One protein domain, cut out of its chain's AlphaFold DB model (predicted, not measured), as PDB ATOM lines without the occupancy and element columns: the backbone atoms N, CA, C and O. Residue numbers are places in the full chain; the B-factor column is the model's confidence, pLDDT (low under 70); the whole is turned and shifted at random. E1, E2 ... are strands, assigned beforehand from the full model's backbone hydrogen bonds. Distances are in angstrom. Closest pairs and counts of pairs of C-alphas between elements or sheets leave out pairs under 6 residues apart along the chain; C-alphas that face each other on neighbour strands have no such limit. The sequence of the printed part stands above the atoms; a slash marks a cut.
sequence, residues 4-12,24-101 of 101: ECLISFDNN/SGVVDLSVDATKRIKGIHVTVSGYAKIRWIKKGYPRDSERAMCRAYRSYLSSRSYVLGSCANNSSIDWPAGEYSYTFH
ATOM      1  N   GLU A   4     -28.742  75.718 126.014       92.44
ATOM      2  CA  GLU A   4     -28.624  76.369 127.314       92.44
ATOM      3  C   GLU A   4     -28.241  75.311 128.343       92.44
ATOM      4  O   GLU A   4     -28.761  74.197 128.318       92.44
ATOM      5  N   CYS A   5     -27.275  75.636 129.198       93.38
ATOM      6  CA  CYS A   5     -26.767  74.748 130.233       93.38
ATOM      7  C   CYS A   5     -26.644  75.540 131.527       93.38
ATOM      8  O   CYS A   5     -25.856  76.488 131.603       93.38
ATOM      9  N   LEU A   6     -27.424  75.149 132.526       94.19
ATOM     10  CA  LEU A   6     -27.415  75.733 133.857       94.19
ATOM     11  C   LEU A   6     -27.017  74.654 134.856       94.19
ATOM     12  O   LEU A   6     -27.519  73.537 134.811       94.19
ATOM     13  N   ILE A   7     -26.079  74.985 135.741       92.06
ATOM     14  CA  ILE A   7     -25.608  74.082 136.792       92.06
ATOM     15  C   ILE A   7     -25.984  74.702 138.129       92.06
ATOM     16  O   ILE A   7     -25.530  75.801 138.456       92.06
ATOM     17  N   SER A   8     -26.783  73.973 138.893       92.75
ATOM     18  CA  SER A   8     -27.222  74.335 140.237       92.75
ATOM     19  C   SER A   8     -26.592  73.381 141.241       92.75
ATOM     20  O   SER A   8     -26.497  72.186 140.985       92.75
ATOM     21  N   PHE A   9     -26.151  73.908 142.379       92.19
ATOM     22  CA  PHE A   9     -25.523  73.130 143.443       92.19
ATOM     23  C   PHE A   9     -26.479  72.971 144.623       92.19
ATOM     24  O   PHE A   9     -27.079  73.953 145.068       92.19
ATOM     25  N   ASP A  10     -26.587  71.758 145.157       90.88
ATOM     26  CA  ASP A  10     -27.496  71.476 146.264       90.88
ATOM     27  C   ASP A  10     -26.958  72.050 147.576       90.88
ATOM     28  O   ASP A  10     -25.763  71.968 147.871       90.88
ATOM     29  N   ASN A  11     -27.863  72.599 148.393       82.44
ATOM     30  CA  ASN A  11     -27.612  72.994 149.785       82.44
ATOM     31  C   ASN A  11     -26.358  73.861 150.012       82.44
ATOM     32  O   ASN A  11     -25.791  73.855 151.106       82.44
ATOM     33  N   ASN A  12     -25.947  74.648 149.014       81.50
ATOM     34  CA  ASN A  12     -24.772  75.508 149.115       81.50
ATOM     35  C   ASN A  12     -25.073  76.985 148.796       81.50
ATOM     36  O   ASN A  12     -24.551  77.535 147.825       81.50
ATOM     37  N   SER A  24     -22.980  67.834 145.304       91.75
ATOM     38  CA  SER A  24     -24.063  67.390 144.431       91.75
ATOM     39  C   SER A  24     -24.792  68.571 143.801       91.75
ATOM     40  O   SER A  24     -24.654  69.725 144.234       91.75
ATOM     41  N   GLY A  25     -25.543  68.292 142.744       92.56
ATOM     42  CA  GLY A  25     -26.332  69.301 142.063       92.56
ATOM     43  C   GLY A  25     -27.104  68.775 140.864       92.56
ATOM     44  O   GLY A  25     -27.165  67.572 140.597       92.56
ATOM     45  N   VAL A  26     -27.665  69.716 140.109       94.25
ATOM     46  CA  VAL A  26     -28.470  69.470 138.911       94.25
ATOM     47  C   VAL A  26     -27.895  70.245 137.730       94.25
ATOM     48  O   VAL A  26     -27.497  71.402 137.862       94.25
ATOM     49  N   VAL A  27     -27.840  69.595 136.570       94.56
ATOM     50  CA  VAL A  27     -27.550  70.206 135.273       94.56
ATOM     51  C   VAL A  27     -28.839  70.260 134.466       94.56
ATOM     52  O   VAL A  27     -29.328  69.219 134.021       94.56
ATOM     53  N   ASP A  28     -29.352  71.465 134.256       95.38
ATOM     54  CA  ASP A  28     -30.499  71.736 133.397       95.38
ATOM     55  C   ASP A  28     -30.009  72.089 131.990       95.38
ATOM     56  O   ASP A  28     -29.211  73.012 131.798       95.38
ATOM     57  N   LEU A  29     -30.463  71.327 130.998       94.38
ATOM     58  CA  LEU A  29     -30.127  71.480 129.590       94.38
ATOM     59  C   LEU A  29     -31.387  71.777 128.781       94.38
ATOM     60  O   LEU A  29     -32.316  70.972 128.775       94.38
ATOM     61  N   SER A  30     -31.378  72.876 128.030       94.56
ATOM     62  CA  SER A  30     -32.401  73.170 127.021       94.56
ATOM     63  C   SER A  30     -31.797  73.071 125.631       94.56
ATOM     64  O   SER A  30     -30.712  73.600 125.363       94.56
ATOM     65  N   VAL A  31     -32.476  72.347 124.745       94.00
ATOM     66  CA  VAL A  31     -31.990  72.052 123.403       94.00
ATOM     67  C   VAL A  31     -33.046  72.365 122.345       94.00
ATOM     68  O   VAL A  31     -34.154  71.838 122.349       94.00
ATOM     69  N   ASP A  32     -32.665  73.239 121.412       93.88
ATOM     70  CA  ASP A  32     -33.532  73.839 120.390       93.88
ATOM     71  C   ASP A  32     -33.988  72.878 119.280       93.88
ATOM     72  O   ASP A  32     -35.039  73.063 118.667       93.88
ATOM     73  N   ALA A  33     -33.187  71.858 118.992       93.19
ATOM     74  CA  ALA A  33     -33.402  70.913 117.906       93.19
ATOM     75  C   ALA A  33     -32.796  69.553 118.256       93.19
ATOM     76  O   ALA A  33     -31.817  69.489 118.999       93.19
ATOM     77  N   THR A  34     -33.312  68.476 117.661       93.94
ATOM     78  CA  THR A  34     -32.735  67.137 117.822       93.94
ATOM     79  C   THR A  34     -31.265  67.117 117.395       93.94
ATOM     80  O   THR A  34     -30.924  67.526 116.282       93.94
ATOM     81  N   LYS A  35     -30.383  66.622 118.266       91.44
ATOM     82  CA  LYS A  35     -28.937  66.523 118.039       91.44
ATOM     83  C   LYS A  35     -28.469  65.090 118.181       91.44
ATOM     84  O   LYS A  35     -28.866  64.383 119.093       91.44
ATOM     85  N   ARG A  36     -27.541  64.681 117.326       92.81
ATOM     86  CA  ARG A  36     -26.926  63.357 117.407       92.81
ATOM     87  C   ARG A  36     -25.638  63.422 118.223       92.81
ATOM     88  O   ARG A  36     -24.680  64.075 117.810       92.81
ATOM     89  N   ILE A  37     -25.610  62.764 119.377       91.75
ATOM     90  CA  ILE A  37     -24.520  62.852 120.365       91.75
ATOM     91  C   ILE A  37     -24.009  61.464 120.771       91.75
ATOM     92  O   ILE A  37     -24.705  60.469 120.613       91.75
ATOM     93  N   LYS A  38     -22.783  61.376 121.303       92.94
ATOM     94  CA  LYS A  38     -22.252  60.122 121.889       92.94
ATOM     95  C   LYS A  38     -22.609  59.973 123.369       92.94
ATOM     96  O   LYS A  38     -22.840  58.876 123.863       92.94
ATOM     97  N   GLY A  39     -22.658  61.098 124.069       91.56
ATOM     98  CA  GLY A  39     -23.051  61.167 125.462       91.56
ATOM     99  C   GLY A  39     -22.819  62.552 126.044       91.56
ATOM    100  O   GLY A  39     -22.149  63.393 125.440       91.56
ATOM    101  N   ILE A  40     -23.369  62.759 127.230       91.62
ATOM    102  CA  ILE A  40     -23.250  63.955 128.053       91.62
ATOM    103  C   ILE A  40     -22.613  63.502 129.360       91.62
ATOM    104  O   ILE A  40     -23.023  62.497 129.943       91.62
ATOM    105  N   HIS A  41     -21.587  64.217 129.808       93.19
ATOM    106  CA  HIS A  41     -20.919  63.929 131.068       93.19
ATOM    107  C   HIS A  41     -20.634  65.215 131.828       93.19
ATOM    108  O   HIS A  41     -20.373  66.258 131.228       93.19
ATOM    109  N   VAL A  42     -20.633  65.109 133.150       93.06
ATOM    110  CA  VAL A  42     -20.230  66.165 134.070       93.06
ATOM    111  C   VAL A  42     -18.810  65.862 134.529       93.06
ATOM    112  O   VAL A  42     -18.464  64.714 134.813       93.06
ATOM    113  N   THR A  43     -17.953  66.882 134.543       93.31
ATOM    114  CA  THR A  43     -16.599  66.779 135.097       93.31
ATOM    115  C   THR A  43     -16.461  67.773 136.237       93.31
ATOM    116  O   THR A  43     -16.563  68.978 136.019       93.31
ATOM    117  N   VAL A  44     -16.162  67.270 137.431       91.00
ATOM    118  CA  VAL A  44     -15.835  68.089 138.601       91.00
ATOM    119  C   VAL A  44     -14.326  68.025 138.799       91.00
ATOM    120  O   VAL A  44     -13.759  66.958 139.043       91.00
ATOM    121  N   SER A  45     -13.660  69.171 138.661       92.75
ATOM    122  CA  SER A  45     -12.209  69.269 138.807       92.75
ATOM    123  C   SER A  45     -11.829  70.402 139.746       92.75
ATOM    124  O   SER A  45     -12.393  71.491 139.684       92.75
ATOM    125  N   GLY A  46     -10.859  70.141 140.613       93.00
ATOM    126  CA  GLY A  46     -10.379  71.105 141.593       93.00
ATOM    127  C   GLY A  46      -8.891  70.915 141.801       93.00
ATOM    128  O   GLY A  46      -8.442  69.820 142.140       93.00
ATOM    129  N   TYR A  47      -8.110  71.968 141.586       95.75
ATOM    130  CA  TYR A  47      -6.658  71.926 141.707       95.75
ATOM    131  C   TYR A  47      -6.114  73.224 142.302       95.75
ATOM    132  O   TYR A  47      -6.677  74.298 142.102       95.75
ATOM    133  N   ALA A  48      -4.973  73.140 142.986       97.00
ATOM    134  CA  ALA A  48      -4.195  74.304 143.384       97.00
ATOM    135  C   ALA A  48      -2.922  74.419 142.550       97.00
ATOM    136  O   ALA A  48      -2.223  73.438 142.281       97.00
ATOM    137  N   LYS A  49      -2.600  75.659 142.192       97.19
ATOM    138  CA  LYS A  49      -1.325  76.063 141.603       97.19
ATOM    139  C   LYS A  49      -0.682  77.057 142.553       97.19
ATOM    140  O   LYS A  49      -1.252  78.108 142.818       97.19
ATOM    141  N   ILE A  50       0.497  76.726 143.056       96.94
ATOM    142  CA  ILE A  50       1.224  77.539 144.029       96.94
ATOM    143  C   ILE A  50       2.526  78.001 143.388       96.94
ATOM    144  O   ILE A  50       3.183  77.246 142.666       96.94
ATOM    145  N   ARG A  51       2.904  79.252 143.648       96.38
ATOM    146  CA  ARG A  51       4.204  79.816 143.283       96.38
ATOM    147  C   ARG A  51       4.770  80.539 144.494       96.38
ATOM    148  O   ARG A  51       4.048  81.298 145.131       96.38
ATOM    149  N   TRP A  52       6.034  80.300 144.814       94.06
ATOM    150  CA  TRP A  52       6.708  80.978 145.920       94.06
ATOM    151  C   TRP A  52       8.188  81.164 145.616       94.06
ATOM    152  O   TRP A  52       8.759  80.459 144.787       94.06
ATOM    153  N   ILE A  53       8.812  82.124 146.291       92.12
ATOM    154  CA  ILE A  53      10.250  82.364 146.186       92.12
ATOM    155  C   ILE A  53      10.908  81.749 147.411       92.12
ATOM    156  O   ILE A  53      10.630  82.152 148.542       92.12
ATOM    157  N   LYS A  54      11.798  80.786 147.191       88.12
ATOM    158  CA  LYS A  54      12.671  80.267 148.239       88.12
ATOM    159  C   LYS A  54      13.888  81.188 148.334       88.12
ATOM    160  O   LYS A  54      14.603  81.367 147.349       88.12
ATOM    161  N   LYS A  55      14.097  81.798 149.503       82.50
ATOM    162  CA  LYS A  55      15.340  82.519 149.810       82.50
ATOM    163  C   LYS A  55      16.417  81.496 150.186       82.50
ATOM    164  O   LYS A  55      16.114  80.563 150.934       82.50
ATOM    165  N   GLY A  56      17.628  81.659 149.654       70.62
ATOM    166  CA  GLY A  56      18.813  80.942 150.122       70.62
ATOM    167  C   GLY A  56      19.106  81.209 151.603       70.62
ATOM    168  O   GLY A  56      18.482  82.067 152.238       70.62
ATOM    169  N   TYR A  57      20.043  80.449 152.173       74.50
ATOM    170  CA  TYR A  57      20.562  80.723 153.516       74.50
ATOM    171  C   TYR A  57      21.189  82.129 153.575       74.50
ATOM    172  O   TYR A  57      21.518  82.682 152.533       74.50
ATOM    173  N   PRO A  58      21.420  82.721 154.762       66.75
ATOM    174  CA  PRO A  58      21.889  84.109 154.897       66.75
ATOM    175  C   PRO A  58      23.173  84.469 154.126       66.75
ATOM    176  O   PRO A  58      23.460  85.650 153.955       66.75
ATOM    177  N   ARG A  59      23.956  83.471 153.689       67.94
ATOM    178  CA  ARG A  59      25.178  83.642 152.889       67.94
ATOM    179  C   ARG A  59      24.976  83.463 151.377       67.94
ATOM    180  O   ARG A  59      25.858  83.859 150.628       67.94
ATOM    181  N   ASP A  60      23.829  82.941 150.942       64.75
ATOM    182  CA  ASP A  60      23.456  82.790 149.534       64.75
ATOM    183  C   ASP A  60      22.439  83.866 149.141       64.75
ATOM    184  O   ASP A  60      21.303  83.897 149.620       64.75
ATOM    185  N   SER A  61      22.831  84.748 148.221       66.31
ATOM    186  CA  SER A  61      21.950  85.767 147.632       66.31
ATOM    187  C   SER A  61      20.942  85.189 146.629       66.31
ATOM    188  O   SER A  61      20.108  85.922 146.089       66.31
ATOM    189  N   GLU A  62      20.992  83.878 146.381       75.12
ATOM    190  CA  GLU A  62      20.194  83.218 145.360       75.12
ATOM    191  C   GLU A  62      18.718  83.110 145.780       75.12
ATOM    192  O   GLU A  62      18.350  82.586 146.838       75.12
ATOM    193  N   ARG A  63      17.840  83.647 144.928       81.62
ATOM    194  CA  ARG A  63      16.385  83.531 145.052       81.62
ATOM    195  C   ARG A  63      15.894  82.574 143.979       81.62
ATOM    196  O   ARG A  63      15.948  82.900 142.798       81.62
ATOM    197  N   ALA A  64      15.358  81.432 144.390       87.88
ATOM    198  CA  ALA A  64      14.797  80.456 143.465       87.88
ATOM    199  C   ALA A  64      13.270  80.594 143.391       87.88
ATOM    200  O   ALA A  64      12.583  80.609 144.416       87.88
ATOM    201  N   MET A  65      12.726  80.673 142.174       91.69
ATOM    202  CA  MET A  65      11.282  80.604 141.941       91.69
ATOM    203  C   MET A  65      10.831  79.141 141.957       91.69
ATOM    204  O   MET A  65      11.193  78.358 141.079       91.69
ATOM    205  N   CYS A  66       9.990  78.787 142.920       92.75
ATOM    206  CA  CYS A  66       9.401  77.464 143.068       92.75
ATOM    207  C   CYS A  66       7.940  77.458 142.604       92.75
ATOM    208  O   CYS A  66       7.219  78.457 142.705       92.75
ATOM    209  N   ARG A  67       7.494  76.314 142.083       96.06
ATOM    210  CA  ARG A  67       6.115  76.091 141.635       96.06
ATOM    211  C   ARG A  67       5.640  74.732 142.135       96.06
ATOM    212  O   ARG A  67       6.414  73.782 142.120       96.06
ATOM    213  N   ALA A  68       4.376  74.636 142.521       96.69
ATOM    214  CA  ALA A  68       3.718  73.368 142.818       96.69
ATOM    215  C   ALA A  68       2.336  73.323 142.171       96.69
ATOM    216  O   ALA A  68       1.657  74.343 142.032       96.69
ATOM    217  N   TYR A  69       1.929  72.120 141.789       97.12
ATOM    218  CA  TYR A  69       0.602  71.815 141.281       97.12
ATOM    219  C   TYR A  69       0.062  70.619 142.051       97.12
ATOM    220  O   TYR A  69       0.783  69.640 142.249       97.12
ATOM    221  N   ARG A  70      -1.202  70.685 142.466       96.50
ATOM    222  CA  ARG A  70      -1.879  69.558 143.103       96.50
ATOM    223  C   ARG A  70      -3.336  69.501 142.679       96.50
ATOM    224  O   ARG A  70      -4.039  70.497 142.800       96.50
ATOM    225  N   SER A  71      -3.767  68.333 142.212       95.00
ATOM    226  CA  SER A  71      -5.182  68.022 141.998       95.00
ATOM    227  C   SER A  71      -5.789  67.500 143.302       95.00
ATOM    228  O   SER A  71      -5.159  66.686 143.979       95.00
ATOM    229  N   TYR A  72      -6.975  67.985 143.656       91.88
ATOM    230  CA  TYR A  72      -7.735  67.586 144.846       91.88
ATOM    231  C   TYR A  72      -9.060  66.915 144.488       91.88
ATOM    232  O   TYR A  72      -9.478  66.000 145.185       91.88
ATOM    233  N   LEU A  73      -9.696  67.353 143.399       91.25
ATOM    234  CA  LEU A  73     -10.944  66.793 142.891       91.25
ATOM    235  C   LEU A  73     -10.761  66.436 141.419       91.25
ATOM    236  O   LEU A  73     -10.237  67.234 140.640       91.25
ATOM    237  N   SER A  74     -11.185  65.232 141.056       91.81
ATOM    238  CA  SER A  74     -11.167  64.742 139.681       91.81
ATOM    239  C   SER A  74     -12.229  63.659 139.529       91.81
ATOM    240  O   SER A  74     -11.924  62.473 139.630       91.81
ATOM    241  N   SER A  75     -13.471  64.078 139.299       91.19
ATOM    242  CA  SER A  75     -14.599  63.184 139.027       91.19
ATOM    243  C   SER A  75     -15.131  63.414 137.617       91.19
ATOM    244  O   SER A  75     -15.151  64.544 137.122       91.19
ATOM    245  N   ARG A  76     -15.557  62.330 136.969       92.25
ATOM    246  CA  ARG A  76     -16.273  62.354 135.695       92.25
ATOM    247  C   ARG A  76     -17.406  61.339 135.744       92.25
ATOM    248  O   ARG A  76     -17.146  60.151 135.919       92.25
ATOM    249  N   SER A  77     -18.624  61.794 135.486       90.94
ATOM    250  CA  SER A  77     -19.835  60.971 135.460       90.94
ATOM    251  C   SER A  77     -20.622  61.228 134.178       90.94
ATOM    252  O   SER A  77     -20.783  62.369 133.752       90.94
ATOM    253  N   TYR A  78     -21.075  60.163 133.515       91.38
ATOM    254  CA  TYR A  78     -21.943  60.279 132.341       91.38
ATOM    255  C   TYR A  78     -23.396  60.369 132.799       91.38
ATOM    256  O   TYR A  78     -23.851  59.510 133.547       91.38
ATOM    257  N   VAL A  79     -24.108  61.392 132.332       90.81
ATOM    258  CA  VAL A  79     -25.535  61.601 132.620       90.81
ATOM    259  C   VAL A  79     -26.435  61.121 131.479       90.81
ATOM    260  O   VAL A  79     -27.604  60.818 131.687       90.81
ATOM    261  N   LEU A  80     -25.878  60.993 130.270       90.06
ATOM    262  CA  LEU A  80     -26.546  60.404 129.113       90.06
ATOM    263  C   LEU A  80     -25.509  59.737 128.207       90.06
ATOM    264  O   LEU A  80     -24.462  60.321 127.932       90.06
ATOM    265  N   GLY A  81     -25.802  58.545 127.688       88.44
ATOM    266  CA  GLY A  81     -24.905  57.831 126.773       88.44
ATOM    267  C   GLY A  81     -23.535  57.497 127.377       88.44
ATOM    268  O   GLY A  81     -23.336  57.512 128.589       88.44
ATOM    269  N   SER A  82     -22.576  57.154 126.518       84.44
ATOM    270  CA  SER A  82     -21.197  56.856 126.916       84.44
ATOM    271  C   SER A  82     -20.273  56.926 125.705       84.44
ATOM    272  O   SER A  82     -20.654  56.563 124.596       84.44
ATOM    273  N   CYS A  83     -19.023  57.334 125.918       76.38
ATOM    274  CA  CYS A  83     -17.997  57.307 124.874       76.38
ATOM    275  C   CYS A  83     -17.366  55.917 124.669       76.38
ATOM    276  O   CYS A  83     -16.522  55.777 123.787       76.38
ATOM    277  N   ALA A  84     -17.720  54.916 125.484       77.69
ATOM    278  CA  ALA A  84     -17.109  53.583 125.436       77.69
ATOM    279  C   ALA A  84     -17.427  52.837 124.133       77.69
ATOM    280  O   ALA A  84     -16.570  52.173 123.555       77.69
ATOM    281  N   ASN A  85     -18.654  53.000 123.646       70.00
ATOM    282  CA  ASN A  85     -19.150  52.326 122.461       70.00
ATOM    283  C   ASN A  85     -19.388  53.437 121.445       70.00
ATOM    284  O   ASN A  85     -20.107  54.383 121.747       70.00
ATOM    285  N   ASN A  86     -18.788  53.369 120.257       75.31
ATOM    286  CA  ASN A  86     -18.815  54.439 119.245       75.31
ATOM    287  C   ASN A  86     -20.224  54.702 118.639       75.31
ATOM    288  O   ASN A  86     -20.350  55.239 117.540       75.31
ATOM    289  N   SER A  87     -21.278  54.287 119.340       83.19
ATOM    290  CA  SER A  87     -22.685  54.525 119.074       83.19
ATOM    291  C   SER A  87     -23.057  55.978 119.341       83.19
ATOM    292  O   SER A  87     -22.568  56.612 120.275       83.19
ATOM    293  N   SER A  88     -23.957  56.490 118.511       89.44
ATOM    294  CA  SER A  88     -24.563  57.808 118.671       89.44
ATOM    295  C   SER A  88     -26.046  57.652 118.978       89.44
ATOM    296  O   SER A  88     -26.674  56.697 118.526       89.44
ATOM    297  N   ILE A  89     -26.573  58.592 119.749       91.31
ATOM    298  CA  ILE A  89     -27.957  58.662 120.200       91.31
ATOM    299  C   ILE A  89     -28.536  59.967 119.660       91.31
ATOM    300  O   ILE A  89     -27.864  61.003 119.692       91.31
ATOM    301  N   ASP A  90     -29.769  59.912 119.172       93.31
ATOM    302  CA  ASP A  90     -30.526  61.110 118.835       93.31
ATOM    303  C   ASP A  90     -31.117  61.687 120.130       93.31
ATOM    304  O   ASP A  90     -31.918  61.050 120.808       93.31
ATOM    305  N   TRP A  91     -30.664  62.879 120.499       93.06
ATOM    306  CA  TRP A  91     -31.095  63.653 121.656       93.06
ATOM    307  C   TRP A  91     -32.104  64.709 121.187       93.06
ATOM    308  O   TRP A  91     -31.689  65.661 120.523       93.06
ATOM    309  N   PRO A  92     -33.416  64.510 121.413       94.44
ATOM    310  CA  PRO A  92     -34.449  65.353 120.824       94.44
ATOM    311  C   PRO A  92     -34.471  66.773 121.396       94.44
ATOM    312  O   PRO A  92     -33.867  67.049 122.426       94.44
ATOM    313  N   ALA A  93     -35.166  67.675 120.698       95.00
ATOM    314  CA  ALA A  93     -35.460  69.010 121.214       95.00
ATOM    315  C   ALA A  93     -36.268  68.912 122.521       95.00
ATOM    316  O   ALA A  93     -37.216  68.124 122.589       95.00
ATOM    317  N   GLY A  94     -35.919  69.704 123.533       94.81
ATOM    318  CA  GLY A  94     -36.596  69.676 124.827       94.81
ATOM    319  C   GLY A  94     -35.761  70.213 125.985       94.81
ATOM    320  O   GLY A  94     -34.672  70.752 125.795       94.81
ATOM    321  N   GLU A  95     -36.294  70.033 127.190       96.06
ATOM    322  CA  GLU A  95     -35.659  70.386 128.460       96.06
ATOM    323  C   GLU A  95     -35.322  69.109 129.236       96.06
ATOM    324  O   GLU A  95     -36.121  68.170 129.291       96.06
ATOM    325  N   TYR A  96     -34.124  69.057 129.810       95.12
ATOM    326  CA  TYR A  96     -33.588  67.886 130.494       95.12
ATOM    327  C   TYR A  96     -32.890  68.300 131.783       95.12
ATOM    328  O   TYR A  96     -32.058  69.198 131.753       95.12
ATOM    329  N   SER A  97     -33.139  67.577 132.872       95.56
ATOM    330  CA  SER A  97     -32.463  67.792 134.155       95.56
ATOM    331  C   SER A  97     -31.710  66.530 134.561       95.56
ATOM    332  O   SER A  97     -32.295  65.449 134.651       95.56
ATOM    333  N   TYR A  98     -30.408  66.663 134.808       94.50
ATOM    334  CA  TYR A  98     -29.533  65.559 135.198       94.50
ATOM    335  C   TYR A  98     -28.874  65.829 136.546       94.50
ATOM    336  O   TYR A  98     -28.222  66.855 136.720       94.50
ATOM    337  N   THR A  99     -28.981  64.894 137.484       93.00
ATOM    338  CA  THR A  99     -28.314  65.001 138.787       93.00
ATOM    339  C   THR A  99     -26.860  64.534 138.702       93.00
ATOM    340  O   THR A  99     -26.530  63.610 137.951       93.00
ATOM    341  N   PHE A 100     -25.977  65.154 139.482       90.06
ATOM    342  CA  PHE A 100     -24.588  64.725 139.645       90.06
ATOM    343  C   PHE A 100     -24.174  64.739 141.119       90.06
ATOM    344  O   PHE A 100     -24.703  65.520 141.907       90.06
ATOM    345  N   HIS A 101     -23.220  63.864 141.443       86.38
ATOM    346  CA  HIS A 101     -22.615  63.640 142.759       86.38
ATOM    347  C   HIS A 101     -21.105  63.394 142.589       86.38
ATOM    348  O   HIS A 101     -20.703  62.961 141.473       86.38
TER     349      HIS A 101
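AT A GLANCE: This is residues 4 to 12 and 24 to 101 of the 101 residues of the protein "uncharacterized protein LOC108041520" of Drosophila rhopaloa (UniProt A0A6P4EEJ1). A long two-stranded hairpin, E4 and E5, reaches far out from a small head, like a handle. In the head the antiparallel sheet E1 E2 E7 is partly face to face with the root of the hairpin, their strands crossed, and the short pair E3 and E6 makes the turn from that sheet to the hairpin. The printed part has 87 residues, with no named helix and seven named strands, E1 to E7 in order along the chain; its class is all strand. The sheets are E1 - E2 - E7, E3 - E6 and E4 - E5, each antiparallel. The whole is extended, with a radius of gyration of the C-alphas of 21.8 A, and spans 70 by 35 by 21 A, the hairpin making the length.

IN THESE COORDINATES: The sheet of three strands holds E1, residues 4 to 9, 16.7 A from first to last C-alpha; E2, residues 25 to 31, 19.7 A; and E7, residues 94 to 100, also 19.7 A. E1 begins at C-alpha 4, (-28.624, 76.369, 127.314), and E7 ends at C-alpha 100, (-24.588, 64.725, 139.645). E3, residues 35 to 37, is 6.2 A long, and E6, residues 89 to 91, is 6.1 A long. E4, residues 39 to 55, runs 50.2 A from C-alpha 39 at (-23.051, 61.167, 125.462) to C-alpha 55 at (15.340, 82.519, 149.810). E5, residues 63 to 81, is the longest strand by residues and runs 52.0 A.

HOW THE PARTS SIT: In the sheet E1 - E2 - E7 the inner strand is E2, and E1 and E7 are edge strands. E1 and E2 are antiparallel at 170 degrees, with N 6 and O 28 at 2.9 A and N 28 and O 6 at 2.8 A, within hydrogen-bond range. E2 and E7 are antiparallel at 159 degrees, with N 27 and O 98 within range at 2.8 A. This sheet and the sheet E4 E5 form a sandwich, two sheets face to face: the parts that face each other are 10.8 A centre to centre, their best planes are 16 degrees apart, and the strands of the one stand at 60 degrees to those of the other. The closest C-alphas of E5 and E7 are those of Val 79 and Tyr 98, 6.2 A apart; for E4 and E7 they are those of Val 42 and Phe 100, 7.2 A apart. E1 is apart from E4 and from E5, and E2 is only just apart from E4, at 8.4 A. E4 and E5 are a hairpin, antiparallel at 172 degrees, with N 44 and O 75 at 2.9 A and N 52 and O 66 at 3.0 A, within hydrogen-bond range. E5 bends by 53 degrees at residue 78. E3 runs on into E4 across a break of one residue, at 62 degrees. E3 and E6 are antiparallel at 140 degrees, with N 37 and O 89 within range at 2.9 A. The closest C-alphas of E5 and E6 are those of Gly 81 and Ile 89, 7.3 A apart.

THE WHOLE: The two C-alphas farthest apart, those of Arg 59 and Pro 92, are 70.1 A apart. Residues 13 to 23 are not printed, and C-alphas 12 and 24 are 9.4 A apart across the cut, which lies in the link from E1 to E2. Of the links that are printed whole, E2 to E3, E3 to E4 and E6 to E7 are tight, E4 to E5 and E5 to E6 are short, and none is long. His 101 is the chain's last residue. The mean pLDDT of the printed part is 89.6; residues 58 to 61, in the link between E4 and E5, are under 70.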